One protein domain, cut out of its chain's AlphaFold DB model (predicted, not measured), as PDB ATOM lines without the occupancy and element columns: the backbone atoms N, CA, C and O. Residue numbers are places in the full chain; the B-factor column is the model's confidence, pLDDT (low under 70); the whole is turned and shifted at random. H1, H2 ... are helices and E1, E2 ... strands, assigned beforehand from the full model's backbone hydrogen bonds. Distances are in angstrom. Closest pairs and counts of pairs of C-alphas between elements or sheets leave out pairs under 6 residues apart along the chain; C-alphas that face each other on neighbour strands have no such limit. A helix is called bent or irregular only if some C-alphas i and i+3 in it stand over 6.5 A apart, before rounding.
ATOM      1  N   PRO A 243      -6.111  25.745 -31.638       96.25
ATOM      2  CA  PRO A 243      -6.858  25.182 -30.509       96.25
ATOM      3  C   PRO A 243      -6.373  25.703 -29.157       96.25
ATOM      4  O   PRO A 243      -7.189  26.065 -28.315       96.25
ATOM      5  N   ILE A 244      -5.056  25.797 -28.953       96.81
ATOM      6  CA  ILE A 244      -4.500  26.280 -27.684       96.81
ATOM      7  C   ILE A 244      -4.790  27.767 -27.499       96.81
ATOM      8  O   ILE A 244      -5.235  28.181 -26.431       96.81
ATOM      9  N   ASN A 245      -4.615  28.561 -28.557       98.44
ATOM     10  CA  ASN A 245      -4.987  29.971 -28.545       98.44
ATOM     11  C   ASN A 245      -6.468  30.153 -28.200       98.44
ATOM     12  O   ASN A 245      -6.803  30.933 -27.314       98.44
ATOM     13  N   TYR A 246      -7.355  29.394 -28.844       98.06
ATOM     14  CA  TYR A 246      -8.786  29.438 -28.570       98.06
ATOM     15  C   TYR A 246      -9.106  29.092 -27.107       98.06
ATOM     16  O   TYR A 246      -9.871  29.816 -26.471       98.06
ATOM     17  N   SER A 247      -8.485  28.050 -26.541       97.75
ATOM     18  CA  SER A 247      -8.654  27.678 -25.128       97.75
ATOM     19  C   SER A 247      -8.204  28.780 -24.166       97.75
ATOM     20  O   SER A 247      -8.899  29.054 -23.187       97.75
ATOM     21  N   ILE A 248      -7.105  29.481 -24.470       98.38
ATOM     22  CA  ILE A 248      -6.668  30.658 -23.702       98.38
ATOM     23  C   ILE A 248      -7.749  31.744 -23.736       98.38
ATOM     24  O   ILE A 248      -8.128  32.265 -22.689       98.38
ATOM     25  N   LEU A 249      -8.303  32.054 -24.912       98.12
ATOM     26  CA  LEU A 249      -9.368  33.059 -25.033       98.12
ATOM     27  C   LEU A 249     -10.636  32.670 -24.266       98.12
ATOM     28  O   LEU A 249     -11.285  33.540 -23.681       98.12
ATOM     29  N   GLN A 250     -10.987  31.383 -24.241       97.38
ATOM     30  CA  GLN A 250     -12.110  30.875 -23.451       97.38
ATOM     31  C   GLN A 250     -11.866  31.057 -21.952       97.38
ATOM     32  O   GLN A 250     -12.708  31.641 -21.271       97.38
ATOM     33  N   ALA A 251     -10.695  30.651 -21.456       97.88
ATOM     34  CA  ALA A 251     -10.333  30.823 -20.052       97.88
ATOM     35  C   ALA A 251     -10.371  32.304 -19.641       97.88
ATOM     36  O   ALA A 251     -11.063  32.669 -18.692       97.88
ATOM     37  N   LEU A 252      -9.727  33.189 -20.410       97.94
ATOM     38  CA  LEU A 252      -9.730  34.631 -20.136       97.94
ATOM     39  C   LEU A 252     -11.134  35.249 -20.197       97.94
ATOM     40  O   LEU A 252     -11.420  36.180 -19.448       97.94
ATOM     41  N   THR A 253     -12.033  34.717 -21.030       97.00
ATOM     42  CA  THR A 253     -13.442  35.147 -21.055       97.00
ATOM     43  C   THR A 253     -14.161  34.774 -19.758       97.00
ATOM     44  O   THR A 253     -14.901  35.599 -19.222       97.00
ATOM     45  N   LYS A 254     -13.924  33.572 -19.213       96.38
ATOM     46  CA  LYS A 254     -14.474  33.175 -17.907       96.38
ATOM     47  C   LYS A 254     -13.898  34.037 -16.784       96.38
ATOM     48  O   LYS A 254     -14.656  34.577 -15.984       96.38
ATOM     49  N   PHE A 255     -12.585  34.265 -16.768       96.94
ATOM     50  CA  PHE A 255     -11.982  35.185 -15.799       96.94
ATOM     51  C   PHE A 255     -12.559  36.597 -15.909       96.94
ATOM     52  O   PHE A 255     -12.870  37.190 -14.882       96.94
ATOM     53  N   HIS A 256     -12.770  37.121 -17.121       96.50
ATOM     54  CA  HIS A 256     -13.412  38.422 -17.300       96.50
ATOM     55  C   HIS A 256     -14.840  38.442 -16.755       96.50
ATOM     56  O   HIS A 256     -15.187  39.373 -16.033       96.50
ATOM     57  N   ARG A 257     -15.651  37.413 -17.060       95.31
ATOM     58  CA  ARG A 257     -16.996  37.273 -16.491       95.31
ATOM     59  C   ARG A 257     -16.887  37.374 -14.974       95.31
ATOM     60  O   ARG A 257     -17.469  38.282 -14.393       95.31
ATOM     61  N   TYR A 258     -16.081  36.532 -14.337       95.31
ATOM     62  CA  TYR A 258     -16.012  36.490 -12.881       95.31
ATOM     63  C   TYR A 258     -15.451  37.771 -12.231       95.31
ATOM     64  O   TYR A 258     -16.085  38.305 -11.324       95.31
ATOM     65  N   LEU A 259     -14.295  38.263 -12.695       94.44
ATOM     66  CA  LEU A 259     -13.558  39.393 -12.103       94.44
ATOM     67  C   LEU A 259     -14.139  40.763 -12.486       94.44
ATOM     68  O   LEU A 259     -13.958  41.741 -11.762       94.44
ATOM     69  N   GLY A 260     -14.857  40.835 -13.606       93.75
ATOM     70  CA  GLY A 260     -15.492  42.050 -14.099       93.75
ATOM     71  C   GLY A 260     -14.526  43.065 -14.732       93.75
ATOM     72  O   GLY A 260     -13.329  42.809 -14.877       93.75
ATOM     73  N   PRO A 261     -15.048  44.240 -15.130       95.12
ATOM     74  CA  PRO A 261     -14.295  45.259 -15.869       95.12
ATOM     75  C   PRO A 261     -13.271  46.020 -15.018       95.12
ATOM     76  O   PRO A 261     -12.373  46.644 -15.567       95.12
ATOM     77  N   ASN A 262     -13.371  45.954 -13.688       94.50
ATOM     78  CA  ASN A 262     -12.425  46.622 -12.790       94.50
ATOM     79  C   ASN A 262     -11.096  45.867 -12.660       94.50
ATOM     80  O   ASN A 262     -10.126  46.420 -12.145       94.50
ATOM     81  N   PHE A 263     -11.045  44.605 -13.091       95.38
ATOM     82  CA  PHE A 263      -9.796  43.870 -13.175       95.38
ATOM     83  C   PHE A 263      -9.117  44.190 -14.504       95.38
ATOM     84  O   PHE A 263      -9.547  43.731 -15.570       95.38
ATOM     85  N   THR A 264      -8.051  44.976 -14.425       96.19
ATOM     86  CA  THR A 264      -7.250  45.374 -15.577       96.19
ATOM     87  C   THR A 264      -5.823  44.862 -15.467       96.19
ATOM     88  O   THR A 264      -5.341  44.539 -14.379       96.19
ATOM     89  N   VAL A 265      -5.161  44.760 -16.614       95.56
ATOM     90  CA  VAL A 265      -3.760  44.365 -16.716       95.56
ATOM     91  C   VAL A 265      -2.997  45.266 -17.674       95.56
ATOM     92  O   VAL A 265      -3.499  45.657 -18.731       95.56
ATOM     93  N   SER A 266      -1.736  45.518 -17.341       94.31
ATOM     94  CA  SER A 266      -0.801  46.176 -18.244       94.31
ATOM     95  C   SER A 266      -0.453  45.253 -19.412       94.31
ATOM     96  O   SER A 266       0.010  44.127 -19.213       94.31
ATOM     97  N   ALA A 267      -0.650  45.739 -20.638       93.44
ATOM     98  CA  ALA A 267      -0.293  45.025 -21.861       93.44
ATOM     99  C   ALA A 267       0.321  45.985 -22.899       93.44
ATOM    100  O   ALA A 267      -0.330  46.305 -23.896       93.44
ATOM    101  N   PRO A 268       1.577  46.439 -22.701       92.56
ATOM    102  CA  PRO A 268       2.203  47.458 -23.553       92.56
ATOM    103  C   PRO A 268       2.236  47.093 -25.045       92.56
ATOM    104  O   PRO A 268       2.107  47.960 -25.904       92.56
ATOM    105  N   SER A 269       2.357  45.799 -25.354       92.50
ATOM    106  CA  SER A 269       2.363  45.265 -26.723       92.50
ATOM    107  C   SER A 269       0.991  45.289 -27.418       92.50
ATOM    108  O   SER A 269       0.883  45.036 -28.616       92.50
ATOM    109  N   LEU A 270      -0.085  45.515 -26.660       90.31
ATOM    110  CA  LEU A 270      -1.467  45.557 -27.146       90.31
ATOM    111  C   LEU A 270      -2.052  46.977 -27.129       90.31
ATOM    112  O   LEU A 270      -3.105  47.222 -27.711       90.31
ATOM    113  N   GLY A 271      -1.399  47.935 -26.474       82.44
ATOM    114  CA  GLY A 271      -1.876  49.310 -26.425       82.44
ATOM    115  C   GLY A 271      -1.266  50.122 -25.292       82.44
ATOM    116  O   GLY A 271      -0.424  49.650 -24.531       82.44
ATOM    117  N   GLN A 272      -1.705  51.376 -25.197       80.00
ATOM    118  CA  GLN A 272      -1.352  52.263 -24.093       80.00
ATOM    119  C   GLN A 272      -2.331  52.068 -22.933       80.00
ATOM    120  O   GLN A 272      -3.541  52.038 -23.147       80.00
ATOM    121  N   GLY A 273      -1.804  52.008 -21.711       88.06
ATOM    122  CA  GLY A 273      -2.598  51.914 -20.489       88.06
ATOM    123  C   GLY A 273      -2.950  50.488 -20.065       88.06
ATOM    124  O   GLY A 273      -2.347  49.504 -20.495       88.06
ATOM    125  N   GLU A 274      -3.908  50.416 -19.150       95.31
ATOM    126  CA  GLU A 274      -4.428  49.186 -18.567       95.31
ATOM    127  C   GLU A 274      -5.600  48.663 -19.407       95.31
ATOM    128  O   GLU A 274      -6.472  49.437 -19.796       95.31
ATOM    129  N   LEU A 275      -5.627  47.355 -19.675       96.56
ATOM    130  CA  LEU A 275      -6.683  46.701 -20.449       96.56
ATOM    131  C   LEU A 275      -7.496  45.759 -19.571       96.56
ATOM    132  O   LEU A 275      -6.951  44.993 -18.776       96.56
ATOM    133  N   THR A 276      -8.805  45.734 -19.776       97.00
ATOM    134  CA  THR A 276      -9.660  44.664 -19.263       97.00
ATOM    135  C   THR A 276      -9.328  43.334 -19.943       97.00
ATOM    136  O   THR A 276      -8.861  43.273 -21.084       97.00
ATOM    137  N   LEU A 277      -9.653  42.222 -19.280       97.00
ATOM    138  CA  LEU A 277      -9.502  40.892 -19.881       97.00
ATOM    139  C   LEU A 277     -10.338  40.713 -21.161       97.00
ATOM    140  O   LEU A 277      -9.918  39.994 -22.066       97.00
ATOM    141  N   GLN A 278     -11.489  41.383 -21.278       95.94
ATOM    142  CA  GLN A 278     -12.286  41.357 -22.505       95.94
ATOM    143  C   GLN A 278     -11.568  42.039 -23.669       95.94
ATOM    144  O   GLN A 278     -11.574  41.504 -24.777       95.94
ATOM    145  N   GLU A 279     -10.941  43.193 -23.436       96.06
ATOM    146  CA  GLU A 279     -10.153  43.891 -24.456       96.06
ATOM    147  C   GLU A 279      -8.958  43.046 -24.891       96.06
ATOM    148  O   GLU A 279      -8.751  42.870 -26.091       96.06
ATOM    149  N   VAL A 280      -8.243  42.436 -23.939       97.31
ATOM    150  CA  VAL A 280      -7.160  41.485 -24.232       97.31
ATOM    151  C   VAL A 280      -7.664  40.351 -25.130       97.31
ATOM    152  O   VAL A 280      -7.085  40.094 -26.186       97.31
ATOM    153  N   VAL A 281      -8.775  39.701 -24.769       97.00
ATOM    154  CA  VAL A 281      -9.348  38.612 -25.575       97.00
ATOM    155  C   VAL A 281      -9.741  39.085 -26.973       97.00
ATOM    156  O   VAL A 281      -9.483  38.381 -27.949       97.00
ATOM    157  N   ASN A 282     -10.345  40.267 -27.094       95.25
ATOM    158  CA  ASN A 282     -10.762  40.817 -28.381       95.25
ATOM    159  C   ASN A 282      -9.557  41.074 -29.297       95.25
ATOM    160  O   ASN A 282      -9.608  40.734 -30.478       95.25
ATOM    161  N   GLN A 283      -8.467  41.618 -28.756       95.56
ATOM    162  CA  GLN A 283      -7.250  41.874 -29.521       95.56
ATOM    163  C   GLN A 283      -6.537  40.588 -29.951       95.56
ATOM    164  O   GLN A 283      -6.099  40.469 -31.094       95.56
ATOM    165  N   LEU A 284      -6.452  39.590 -29.071       97.06
ATOM    166  CA  LEU A 284      -5.881  38.292 -29.429       97.06
ATOM    167  C   LEU A 284      -6.741  37.561 -30.475       97.06
ATOM    168  O   LEU A 284      -6.207  36.981 -31.420       97.06
ATOM    169  N   ALA A 285      -8.072  37.635 -30.356       97.00
ATOM    170  CA  ALA A 285      -8.986  37.114 -31.368       97.00
ATOM    171  C   ALA A 285      -8.807  37.825 -32.721       97.00
ATOM    172  O   ALA A 285      -8.853  37.164 -33.757       97.00
ATOM    173  N   GLU A 286      -8.564  39.144 -32.727       95.00
ATOM    174  CA  GLU A 286      -8.266  39.898 -33.951       95.00
ATOM    175  C   GLU A 286      -7.044  39.343 -34.671       95.00
ATOM    176  O   GLU A 286      -7.111  39.078 -35.870       95.00
ATOM    177  N   ARG A 287      -5.951  39.123 -33.933       95.81
ATOM    178  CA  ARG A 287      -4.689  38.606 -34.480       95.81
ATOM    179  C   ARG A 287      -4.885  37.246 -35.154       95.81
ATOM    180  O   ARG A 287      -4.444  37.050 -36.284       95.81
ATOM    181  N   LEU A 288      -5.622  36.341 -34.504       97.69
ATOM    182  CA  LEU A 288      -5.926  35.006 -35.036       97.69
ATOM    183  C   LEU A 288      -6.840  35.056 -36.264       97.69
ATOM    184  O   LEU A 288      -6.629  34.330 -37.229       97.69
ATOM    185  N   VAL A 289      -7.861  35.914 -36.252       96.06
ATOM    186  CA  VAL A 289      -8.746  36.100 -37.411       96.06
ATOM    187  C   VAL A 289      -7.995  36.763 -38.573       96.06
ATOM    188  O   VAL A 289      -8.272  36.463 -39.736       96.06
ATOM    189  N   GLY A 290      -7.020  37.623 -38.266       95.69
ATOM    190  CA  GLY A 290      -6.136  38.281 -39.223       95.69
ATOM    191  C   GLY A 290      -5.375  37.309 -40.125       95.69
ATOM    192  O   GLY A 290      -5.150  37.634 -41.286       95.69
ATOM    193  N   LEU A 291      -5.089  36.085 -39.662       96.44
ATOM    194  CA  LEU A 291      -4.472  35.021 -40.472       96.44
ATOM    195  C   LEU A 291      -5.236  34.717 -41.771       96.44
ATOM    196  O   LEU A 291      -4.631  34.311 -42.760       96.44
ATOM    197  N   PHE A 292      -6.556  34.922 -41.781       95.00
ATOM    198  CA  PHE A 292      -7.443  34.599 -42.907       95.00
ATOM    199  C   PHE A 292      -7.905  35.832 -43.690       95.00
ATOM    200  O   PHE A 292      -8.712  35.720 -44.621       95.00
ATOM    201  N   ARG A 293      -7.439  37.023 -43.304       92.75
ATOM    202  CA  ARG A 293      -7.861  38.297 -43.886       92.75
ATOM    203  C   ARG A 293      -6.733  38.941 -44.656       92.75
ATOM    204  O   ARG A 293      -5.567  38.694 -44.386       92.75
ATOM    205  N   ARG A 294      -7.118  39.774 -45.618       92.62
ATOM    206  CA  ARG A 294      -6.163  40.614 -46.327       92.62
ATOM    207  C   ARG A 294      -5.641  41.686 -45.377       92.62
ATOM    208  O   ARG A 294      -6.439  42.350 -44.717       92.62
ATOM    209  N   ASP A 295      -4.327  41.809 -45.307       90.56
ATOM    210  CA  ASP A 295      -3.615  42.865 -44.603       90.56
ATOM    211  C   ASP A 295      -3.640  44.183 -45.407       90.56
ATOM    212  O   ASP A 295      -4.294  44.292 -46.450       90.56
ATOM    213  N   GLY A 296      -2.930  45.202 -44.916       87.88
ATOM    214  CA  GLY A 296      -2.823  46.503 -45.588       87.88
ATOM    215  C   GLY A 296      -2.128  46.455 -46.955       87.88
ATOM    216  O   GLY A 296      -2.327  47.356 -47.764       87.88
ATOM    217  N   GLU A 297      -1.366  45.398 -47.241       88.75
ATOM    218  CA  GLU A 297      -0.741  45.138 -48.544       88.75
ATOM    219  C   GLU A 297      -1.619  44.241 -49.431       88.75
ATOM    220  O   GLU A 297      -1.233  43.849 -50.534       88.75
ATOM    221  N   GLY A 298      -2.828  43.914 -48.969       89.81
ATOM    222  CA  GLY A 298      -3.771  43.075 -49.681       89.81
ATOM    223  C   GLY A 298      -3.434  41.586 -49.632       89.81
ATOM    224  O   GLY A 298      -4.058  40.839 -50.381       89.81
ATOM    225  N   ARG A 299      -2.503  41.126 -48.786       92.31
ATOM    226  CA  ARG A 299      -2.099  39.712 -48.669       92.31
ATOM    227  C   ARG A 299      -2.794  39.018 -47.510       92.31
ATOM    228  O   ARG A 299      -3.084  39.640 -46.499       92.31
ATOM    229  N   VAL A 300      -3.030  37.719 -47.627       95.81
ATOM    230  CA  VAL A 300      -3.516  36.884 -46.522       95.81
ATOM    231  C   VAL A 300      -2.315  36.216 -45.843       95.81
ATOM    232  O   VAL A 300      -1.675  35.394 -46.502       95.81
ATOM    233  N   PRO A 301      -2.000  36.519 -44.564       95.81
ATOM    234  CA  PRO A 301      -0.803  36.001 -43.890       95.81
ATOM    235  C   PRO A 301      -0.717  34.473 -43.860       95.81
ATOM    236  O   PRO A 301       0.353  33.908 -44.052       95.81
ATOM    237  N   GLY A 302      -1.857  33.798 -43.685       96.19
ATOM    238  CA  GLY A 302      -1.936  32.338 -43.656       96.19
ATOM    239  C   GLY A 302      -1.614  31.642 -44.979       96.19
ATOM    240  O   GLY A 302      -1.541  30.417 -44.996       96.19
ATOM    241  N   LEU A 303      -1.435  32.379 -46.079       95.69
ATOM    242  CA  LEU A 303      -1.185  31.833 -47.412       95.69
ATOM    243  C   LEU A 303       0.233  32.184 -47.902       95.69
ATOM    244  O   LEU A 303       0.720  33.278 -47.611       95.69
ATOM    245  N   PRO A 304       0.895  31.314 -48.694       92.44
ATOM    246  CA  PRO A 304       2.195  31.639 -49.283       92.44
ATOM    247  C   PRO A 304       2.124  32.905 -50.146       92.44
ATOM    248  O   PRO A 304       1.116  33.154 -50.809       92.44
ATOM    249  N   GLY A 305       3.178  33.724 -50.123       88.44
ATOM    250  CA  GLY A 305       3.180  35.048 -50.764       88.44
ATOM    251  C   GLY A 305       3.120  35.016 -52.294       88.44
ATOM    252  O   GLY A 305       2.603  35.944 -52.905       88.44
ATOM    253  N   ASP A 306       3.608  33.943 -52.910       87.88
ATOM    254  CA  ASP A 306       3.645  33.707 -54.356       87.88
ATOM    255  C   ASP A 306       2.504  32.801 -54.855       87.88
ATOM    256  O   ASP A 306       2.398  32.530 -56.053       87.88
ATOM    257  N   ALA A 307       1.625  32.335 -53.963       88.00
ATOM    258  CA  ALA A 307       0.557  31.419 -54.335       88.00
ATOM    259  C   ALA A 307      -0.593  32.125 -55.084       88.00
ATOM    260  O   ALA A 307      -0.950  33.261 -54.747       88.00
ATOM    261  N   PRO A 308      -1.288  31.430 -56.013       89.94
ATOM    262  CA  PRO A 308      -2.454  31.974 -56.721       89.94
ATOM    263  C   PRO A 308      -3.539  32.519 -55.783       89.94
ATOM    264  O   PRO A 308      -4.194  33.511 -56.097       89.94
ATOM    265  N   PHE A 309      -3.679  31.932 -54.590       90.88
ATOM    266  CA  PHE A 309      -4.628  32.357 -53.556       90.88
ATOM    267  C   PHE A 309      -4.445  33.810 -53.083       90.88
ATOM    268  O   PHE A 309      -5.363  34.382 -52.494       90.88
ATOM    269  N   GLN A 310      -3.287  34.432 -53.330       92.56
ATOM    270  CA  GLN A 310      -3.081  35.837 -52.990       92.56
ATOM    271  C   GLN A 310      -3.768  36.769 -53.990       92.56
ATOM    272  O   GLN A 310      -4.511  37.658 -53.571       92.56
ATOM    273  N   HIS A 311      -3.575  36.569 -55.297       88.94
ATOM    274  CA  HIS A 311      -3.906  37.587 -56.306       88.94
ATOM    275  C   HIS A 311      -4.759  37.096 -57.482       88.94
ATOM    276  O   HIS A 311      -5.410  37.924 -58.122       88.94
ATOM    277  N   ASP A 312      -4.792  35.791 -57.769       93.38
ATOM    278  CA  ASP A 312      -5.511  35.262 -58.931       93.38
ATOM    279  C   ASP A 312      -7.029  35.493 -58.783       93.38
ATOM    280  O   ASP A 312      -7.610  35.070 -57.779       93.38
ATOM    281  N   PRO A 313      -7.709  36.134 -59.755       93.19
ATOM    282  CA  PRO A 313      -9.131  36.465 -59.658       93.19
ATOM    283  C   PRO A 313     -10.059  35.288 -59.342       93.19
ATOM    284  O   PRO A 313     -11.113  35.512 -58.750       93.19
ATOM    285  N   TYR A 314      -9.683  34.059 -59.706       93.81
ATOM    286  CA  TYR A 314     -10.486  32.861 -59.470       93.81
ATOM    287  C   TYR A 314     -10.163  32.171 -58.133       93.81
ATOM    288  O   TYR A 314     -10.978  31.393 -57.644       93.81
ATOM    289  N   TRP A 315      -8.999  32.443 -57.529       92.94
ATOM    290  CA  TRP A 315      -8.514  31.738 -56.328       92.94
ATOM    291  C   TRP A 315      -8.414  32.642 -55.101       92.94
ATOM    292  O   TRP A 315      -8.364  32.150 -53.976       92.94
ATOM    293  N   ARG A 316      -8.416  33.963 -55.298       90.38
ATOM    294  CA  ARG A 316      -8.190  34.980 -54.261       90.38
ATOM    295  C   ARG A 316      -9.188  34.946 -53.094       90.38
ATOM    296  O   ARG A 316      -8.913  35.483 -52.016       90.38
ATOM    297  N   ASP A 317     -10.347  34.329 -53.291       89.81
ATOM    298  CA  ASP A 317     -11.402  34.207 -52.279       89.81
ATOM    299  C   ASP A 317     -11.447  32.818 -51.625       89.81
ATOM    300  O   ASP A 317     -12.187  32.606 -50.666       89.81
ATOM    301  N   LEU A 318     -10.596  31.888 -52.067       91.56
ATOM    302  CA  LEU A 318     -10.404  30.602 -51.406       91.56
ATOM    303  C   LEU A 318      -9.472  30.771 -50.199       91.56
ATOM    304  O   LEU A 318      -8.572  31.618 -50.181       91.56
ATOM    305  N   ARG A 319      -9.710  29.984 -49.151       90.81
ATOM    306  CA  ARG A 319      -8.901  29.970 -47.928       90.81
ATOM    307  C   ARG A 319      -8.454  28.549 -47.636       90.81
ATOM    308  O   ARG A 319      -9.219  27.611 -47.836       90.81
ATOM    309  N   LEU A 320      -7.227  28.424 -47.145       93.38
ATOM    310  CA  LEU A 320      -6.685  27.168 -46.646       93.38
ATOM    311  C   LEU A 320      -6.706  27.180 -45.121       93.38
ATOM    312  O   LEU A 320      -6.519  28.222 -44.488       93.38
ATOM    313  N   PHE A 321      -6.942  26.009 -44.542       95.56
ATOM    314  CA  PHE A 321      -6.971  25.807 -43.102       95.56
ATOM    315  C   PHE A 321      -5.764  24.962 -42.743       95.56
ATOM    316  O   PHE A 321      -5.776  23.746 -42.897       95.56
ATOM    317  N   HIS A 322      -4.706  25.635 -42.318       96.38
ATOM    318  CA  HIS A 322      -3.451  24.991 -41.980       96.38
ATOM    319  C   HIS A 322      -3.467  24.405 -40.573       96.38
ATOM    320  O   HIS A 322      -4.252  24.825 -39.719       96.38
ATOM    321  N   GLU A 323      -2.605  23.425 -40.338       95.50
ATOM    322  CA  GLU A 323      -2.480  22.736 -39.060       95.50
ATOM    323  C   GLU A 323      -2.013  23.687 -37.951       95.50
ATOM    324  O   GLU A 323      -2.593  23.724 -36.864       95.50
ATOM    325  N   TYR A 324      -1.022  24.512 -38.269       95.81
ATOM    326  CA  TYR A 324      -0.475  25.561 -37.419       95.81
ATOM    327  C   TYR A 324       0.064  26.700 -38.289       95.81
ATOM    328  O   TYR A 324       0.136  26.588 -39.515       95.81
ATOM    329  N   PHE A 325       0.428  27.814 -37.660       97.62
ATOM    330  CA  PHE A 325       0.881  29.017 -38.353       97.62
ATOM    331  C   PHE A 325       2.234  29.463 -37.828       97.62
ATOM    332  O   PHE A 325       2.495  29.403 -36.627       97.62
ATOM    333  N   HIS A 326       3.090  29.939 -38.721       97.44
ATOM    334  CA  HIS A 326       4.402  30.435 -38.357       97.44
ATOM    335  C   HIS A 326       4.283  31.601 -37.360       97.44
ATOM    336  O   HIS A 326       3.581  32.575 -37.627       97.44
ATOM    337  N   GLY A 327       4.999  31.535 -36.235       96.12
ATOM    338  CA  GLY A 327       4.900  32.494 -35.131       96.12
ATOM    339  C   GLY A 327       5.145  33.947 -35.538       96.12
ATOM    340  O   GLY A 327       4.439  34.833 -35.078       96.12
ATOM    341  N   GLU A 328       6.091  34.191 -36.448       96.12
ATOM    342  CA  GLU A 328       6.414  35.559 -36.886       96.12
ATOM    343  C   GLU A 328       5.647  36.007 -38.143       96.12
ATOM    344  O   GLU A 328       4.997  37.044 -38.113       96.12
ATOM    345  N   SER A 329       5.693  35.245 -39.243       96.25
ATOM    346  CA  SER A 329       5.075  35.635 -40.523       96.25
ATOM    347  C   SER A 329       3.592  35.288 -40.670       96.25
ATOM    348  O   SER A 329       2.963  35.743 -41.620       96.25
ATOM    349  N   GLY A 330       3.046  34.424 -39.809       96.62
ATOM    350  CA  GLY A 330       1.672  33.933 -39.928       96.62
ATOM    351  C   GLY A 330       1.454  32.901 -41.034       96.62
ATOM    352  O   GLY A 330       0.328  32.440 -41.185       96.62
ATOM    353  N   LEU A 331       2.497  32.505 -41.774       97.12
ATOM    354  CA  LEU A 331       2.399  31.519 -42.855       97.12
ATOM    355  C   LEU A 331       1.762  30.219 -42.355       97.12
ATOM    356  O   LEU A 331       2.211  29.656 -41.358       97.12
ATOM    357  N   GLY A 332       0.741  29.726 -43.053       96.56
ATOM    358  CA  GLY A 332       0.140  28.431 -42.764       96.56
ATOM    359  C   GLY A 332       1.084  27.274 -43.099       96.56
ATOM    360  O   GLY A 332       1.664  27.226 -44.183       96.56
ATOM    361  N   LEU A 333       1.234  26.336 -42.164       95.06
ATOM    362  CA  LEU A 333       2.159  25.203 -42.227       95.06
ATOM    363  C   LEU A 333       1.442  23.879 -41.897       95.06
ATOM    364  O   LEU A 333       0.291  23.868 -41.451       95.06
ATOM    365  N   GLY A 334       2.111  22.754 -42.149       93.31
ATOM    366  CA  GLY A 334       1.521  21.424 -41.988       93.31
ATOM    367  C   GLY A 334       0.369  21.164 -42.968       93.31
ATOM    368  O   GLY A 334       0.311  21.735 -44.062       93.31
ATOM    369  N   ALA A 335      -0.564  20.288 -42.587       93.12
ATOM    370  CA  ALA A 335      -1.705  19.935 -43.435       93.12
ATOM    371  C   ALA A 335      -2.585  21.162 -43.765       93.12
ATOM    372  O   ALA A 335      -3.028  21.867 -42.869       93.12
ATOM    373  N   SER A 336      -2.876  21.402 -45.051       91.56
ATOM    374  CA  SER A 336      -3.560  22.619 -45.546       91.56
ATOM    375  C   SER A 336      -5.093  22.540 -45.628       91.56
ATOM    376  O   SER A 336      -5.759  23.546 -45.882       91.56
ATOM    377  N   HIS A 337      -5.657  21.347 -45.417       90.81
ATOM    378  CA  HIS A 337      -7.104  21.094 -45.341       90.81
ATOM    379  C   HIS A 337      -7.532  20.711 -43.917       90.81
ATOM    380  O   HIS A 337      -8.516  20.000 -43.712       90.81
ATOM    381  N   GLN A 338      -6.801  21.207 -42.919       90.06
ATOM    382  CA  GLN A 338      -7.054  21.006 -41.499       90.06
ATOM    383  C   GLN A 338      -8.191  21.905 -40.996       90.06
ATOM    384  O   GLN A 338      -8.081  22.594 -39.983       90.06
ATOM    385  N   THR A 339      -9.362  21.815 -41.633       87.81
ATOM    386  CA  THR A 339     -10.628  22.366 -41.103       87.81
ATOM    387  C   THR A 339     -11.153  21.550 -39.907       87.81
ATOM    388  O   THR A 339     -12.347  21.528 -39.630       87.81
ATOM    389  N   GLY A 340     -10.253  20.856 -39.201       90.94
ATOM    390  CA  GLY A 340     -10.450  20.338 -37.854       90.94
ATOM    391  C   GLY A 340     -10.366  21.486 -36.850       90.94
ATOM    392  O   GLY A 340     -11.200  22.390 -36.863       90.94
ATOM    393  N   TRP A 341      -9.338  21.509 -35.997       94.44
ATOM    394  CA  TRP A 341      -9.233  22.558 -34.974       94.44
ATOM    395  C   TRP A 341      -9.084  23.975 -35.542       94.44
ATOM    396  O   TRP A 341      -9.479  24.934 -34.884       94.44
ATOM    397  N   THR A 342      -8.569  24.152 -36.764       97.00
ATOM    398  CA  THR A 342      -8.409  25.494 -37.349       97.00
ATOM    399  C   THR A 342      -9.762  26.089 -37.752       97.00
ATOM    400  O   THR A 342      -9.909  27.309 -37.817       97.00
ATOM    401  N   GLY A 343     -10.797  25.250 -37.892       95.94
ATOM    402  CA  GLY A 343     -12.186  25.679 -38.066       95.94
ATOM    403  C   GLY A 343     -12.730  26.527 -36.907       95.94
ATOM    404  O   GLY A 343     -13.672  27.295 -37.109       95.94
ATOM    405  N   LEU A 344     -12.097  26.492 -35.723       96.62
ATOM    406  CA  LEU A 344     -12.422  27.373 -34.588       96.62
ATOM    407  C   LEU A 344     -12.326  28.870 -34.940       96.62
ATOM    408  O   LEU A 344     -12.966  29.692 -34.281       96.62
ATOM    409  N   ALA A 345     -11.617  29.233 -36.017       95.25
ATOM    410  CA  ALA A 345     -11.621  30.587 -36.570       95.25
ATOM    411  C   ALA A 345     -13.045  31.121 -36.834       95.25
ATOM    412  O   ALA A 345     -13.306  32.304 -36.610       95.25
ATOM    413  N   ALA A 346     -13.992  30.263 -37.230       94.19
ATOM    414  CA  ALA A 346     -15.386  30.655 -37.436       94.19
ATOM    415  C   ALA A 346     -16.050  31.163 -36.141       94.19
ATOM    416  O   ALA A 346     -16.787  32.150 -36.169       94.19
ATOM    417  N   LEU A 347     -15.746  30.547 -34.993       95.00
ATOM    418  CA  LEU A 347     -16.259  30.980 -33.687       95.00
ATOM    419  C   LEU A 347     -15.650  32.320 -33.258       95.00
ATOM    420  O   LEU A 347     -16.351  33.158 -32.694       95.00
ATOM    421  N   LEU A 348     -14.374  32.557 -33.576       94.69
ATOM    422  CA  LEU A 348     -13.721  33.849 -33.334       94.69
ATOM    423  C   LEU A 348     -14.332  34.966 -34.193       94.69
ATOM    424  O   LEU A 348     -14.564  36.070 -33.700       94.69
ATOM    425  N   ILE A 349     -14.657  34.672 -35.455       91.44
ATOM    426  CA  ILE A 349     -15.359  35.608 -36.344       91.44
ATOM    427  C   ILE A 349     -16.765  35.904 -35.815       91.44
ATOM    428  O   ILE A 349     -17.143  37.073 -35.722       91.44
ATOM    429  N   LYS A 350     -17.523  34.872 -35.420       90.56
ATOM    430  CA  LYS A 350     -18.863  35.043 -34.847       90.56
ATOM    431  C   LYS A 350     -18.821  35.924 -33.597       90.56
ATOM    432  O   LYS A 350     -19.545  36.912 -33.539       90.56
ATOM    433  N   ARG A 351     -17.914  35.635 -32.654       87.62
ATOM    434  CA  ARG A 351     -17.713  36.440 -31.434       87.62
ATOM    435  C   ARG A 351     -17.556  37.924 -31.759       87.62
ATOM    436  O   ARG A 351     -18.150  38.771 -31.102       87.62
ATOM    437  N   ARG A 352     -16.760  38.246 -32.779       80.38
ATOM    438  CA  ARG A 352     -16.566  39.628 -33.220       80.38
ATOM    439  C   ARG A 352     -17.825  40.265 -33.792       80.38
ATOM    440  O   ARG A 352     -18.090  41.424 -33.488       80.38
ATOM    441  N   SER A 353     -18.569  39.529 -34.613       78.94
ATOM    442  CA  SER A 353     -19.844  40.006 -35.153       78.94
ATOM    443  C   SER A 353     -20.828  40.328 -34.028       78.94
ATOM    444  O   SER A 353     -21.454  41.385 -34.047       78.94
ATOM    445  N   ASP A 354     -20.911  39.461 -33.017       78.81
ATOM    446  CA  ASP A 354     -21.791  39.652 -31.862       78.81
ATOM    447  C   ASP A 354     -21.392  40.897 -31.046       78.81
ATOM    448  O   ASP A 354     -22.258  41.638 -30.586       78.81
ATOM    449  N   LEU A 355     -20.088  41.180 -30.916       72.62
ATOM    450  CA  LEU A 355     -19.586  42.398 -30.265       72.62
ATOM    451  C   LEU A 355     -19.908  43.672 -31.057       72.62
ATOM    452  O   LEU A 355     -20.280  44.674 -30.461       72.62
ATOM    453  N   GLN A 356     -19.789  43.646 -32.388       62.09
ATOM    454  CA  GLN A 356     -20.105  44.800 -33.243       62.09
ATOM    455  C   GLN A 356     -21.614  45.081 -33.330       62.09
ATOM    456  O   GLN A 356     -22.015  46.219 -33.565       62.09
ATOM    457  N   GLY A 357     -22.450  44.055 -33.138       56.50
ATOM    458  CA  GLY A 357     -23.908  44.177 -33.115       56.50
ATOM    459  C   GLY A 357     -24.485  44.706 -31.795       56.50
ATOM    460  O   GLY A 357     -25.618  45.190 -31.784       56.50
ATOM    461  N   ARG A 358     -23.730  44.652 -30.686       55.47
ATOM    462  CA  ARG A 358     -24.140  45.235 -29.400       55.47
ATOM    463  C   ARG A 358     -23.892  46.743 -29.424       55.47
ATOM    464  O   ARG A 358     -22.752  47.198 -29.440       55.47
TER     465      ARG A 358
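What this domain is: This is residues 243 to 358 of the 363 residues of an uncharacterized protein of Desulfovibrionales bacterium (UniProt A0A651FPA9). Two helices, H1 and H2, run side by side in opposite ways along the length of the domain, and H4 crosses H2 at a steep angle, its first residues meeting those of H1 so that H1 and H4 form a V. A small hairpin of two strands, E1 and E2, lies at one end of the H1 and H2 pair, while the other end of the domain is built mostly of long loops, residues 291 to 307 and 312 to 340, with the very short H3 between them. The printed part has 116 residues, with four named helices and two named strands in the order H1 E1 E2 H2 H3 H4; the one sheet, E1 - E2, is antiparallel. The class is mostly helix, with 58 residues in named elements. The whole is only just compact, close to loose, with a radius of gyration of the C-alphas of 15.8 A, and elongated, spanning 48 by 29 by 29 A.

How they stand to each other: H1, residues 243 to 259, touches H2, residues 277 to 290, with its residues 249 to 256 alone. The closest C-alphas of the two are those of His 256 and Leu 277, 5.3 A apart, and the helices run opposite ways at a shallow tilt of 22 degrees. Between them in the chain come E1, residues 264 to 266, and E2, residues 274 to 276, an antiparallel hairpin with an angle of 137 degrees between the strand directions. N 265 and O 275 are within hydrogen-bond range at 2.8 A, as are N 275 and O 265 at 2.9 A. The closest C-alphas of E1 and H2 are those of Thr 264 and Leu 277, 6.6 A apart. H3, residues 308 to 311, touches no helix and is apart from both strands. H4, residues 341 to 357, touches H2 with its residues 345 to 352 alone; the closest C-alphas are those of Ala 285 and Leu 348, 6.1 A apart, and the two run opposite ways at a steep tilt of 58 degrees. H4 and H1 touch only at their ends, where the closest C-alphas, those of Pro 243 and Trp 341, are 5.7 A apart. These two run the same way at a tilt of 37 degrees, only just steep. H4 is apart from E1 and E2. Every O i to N i+4 pair is within hydrogen-bond range in H1 and H2, against 10 of 13 in H4, and H3 is too short for such a pair.

Where its parts are: H1 begins at C-alpha 243 at (-6.858, 25.182, -30.509) and measures 24.2 A from first to last C-alpha. E1 and E2 have three residues each. H2 measures 19.8 A, and its last C-alpha, 290, is at (-6.136, 38.281, -39.223). H3 has four residues. H4 measures 26.2 A and ends at C-alpha 357 at (-23.908, 44.177, -33.115); it is neither bent nor irregular, but only just: C-alphas 342 and 345 are 6.1 A apart.

The domain as a whole: The two C-alphas farthest apart are those of Asn 262 and Tyr 314, at 48.7 A. The printed part has no cut. The links from H1 to E1 and from E2 to H2 are tight, that from E1 to E2 is short, and those from H2 to H3, with 17 residues, and from H3 to H4, with 29, are long. Within the latter, residues 324 to 325 pair antiparallel with residues 332 to 333. The mean pLDDT of the printed part is 92.5, and residues 356 to 358 are under 70.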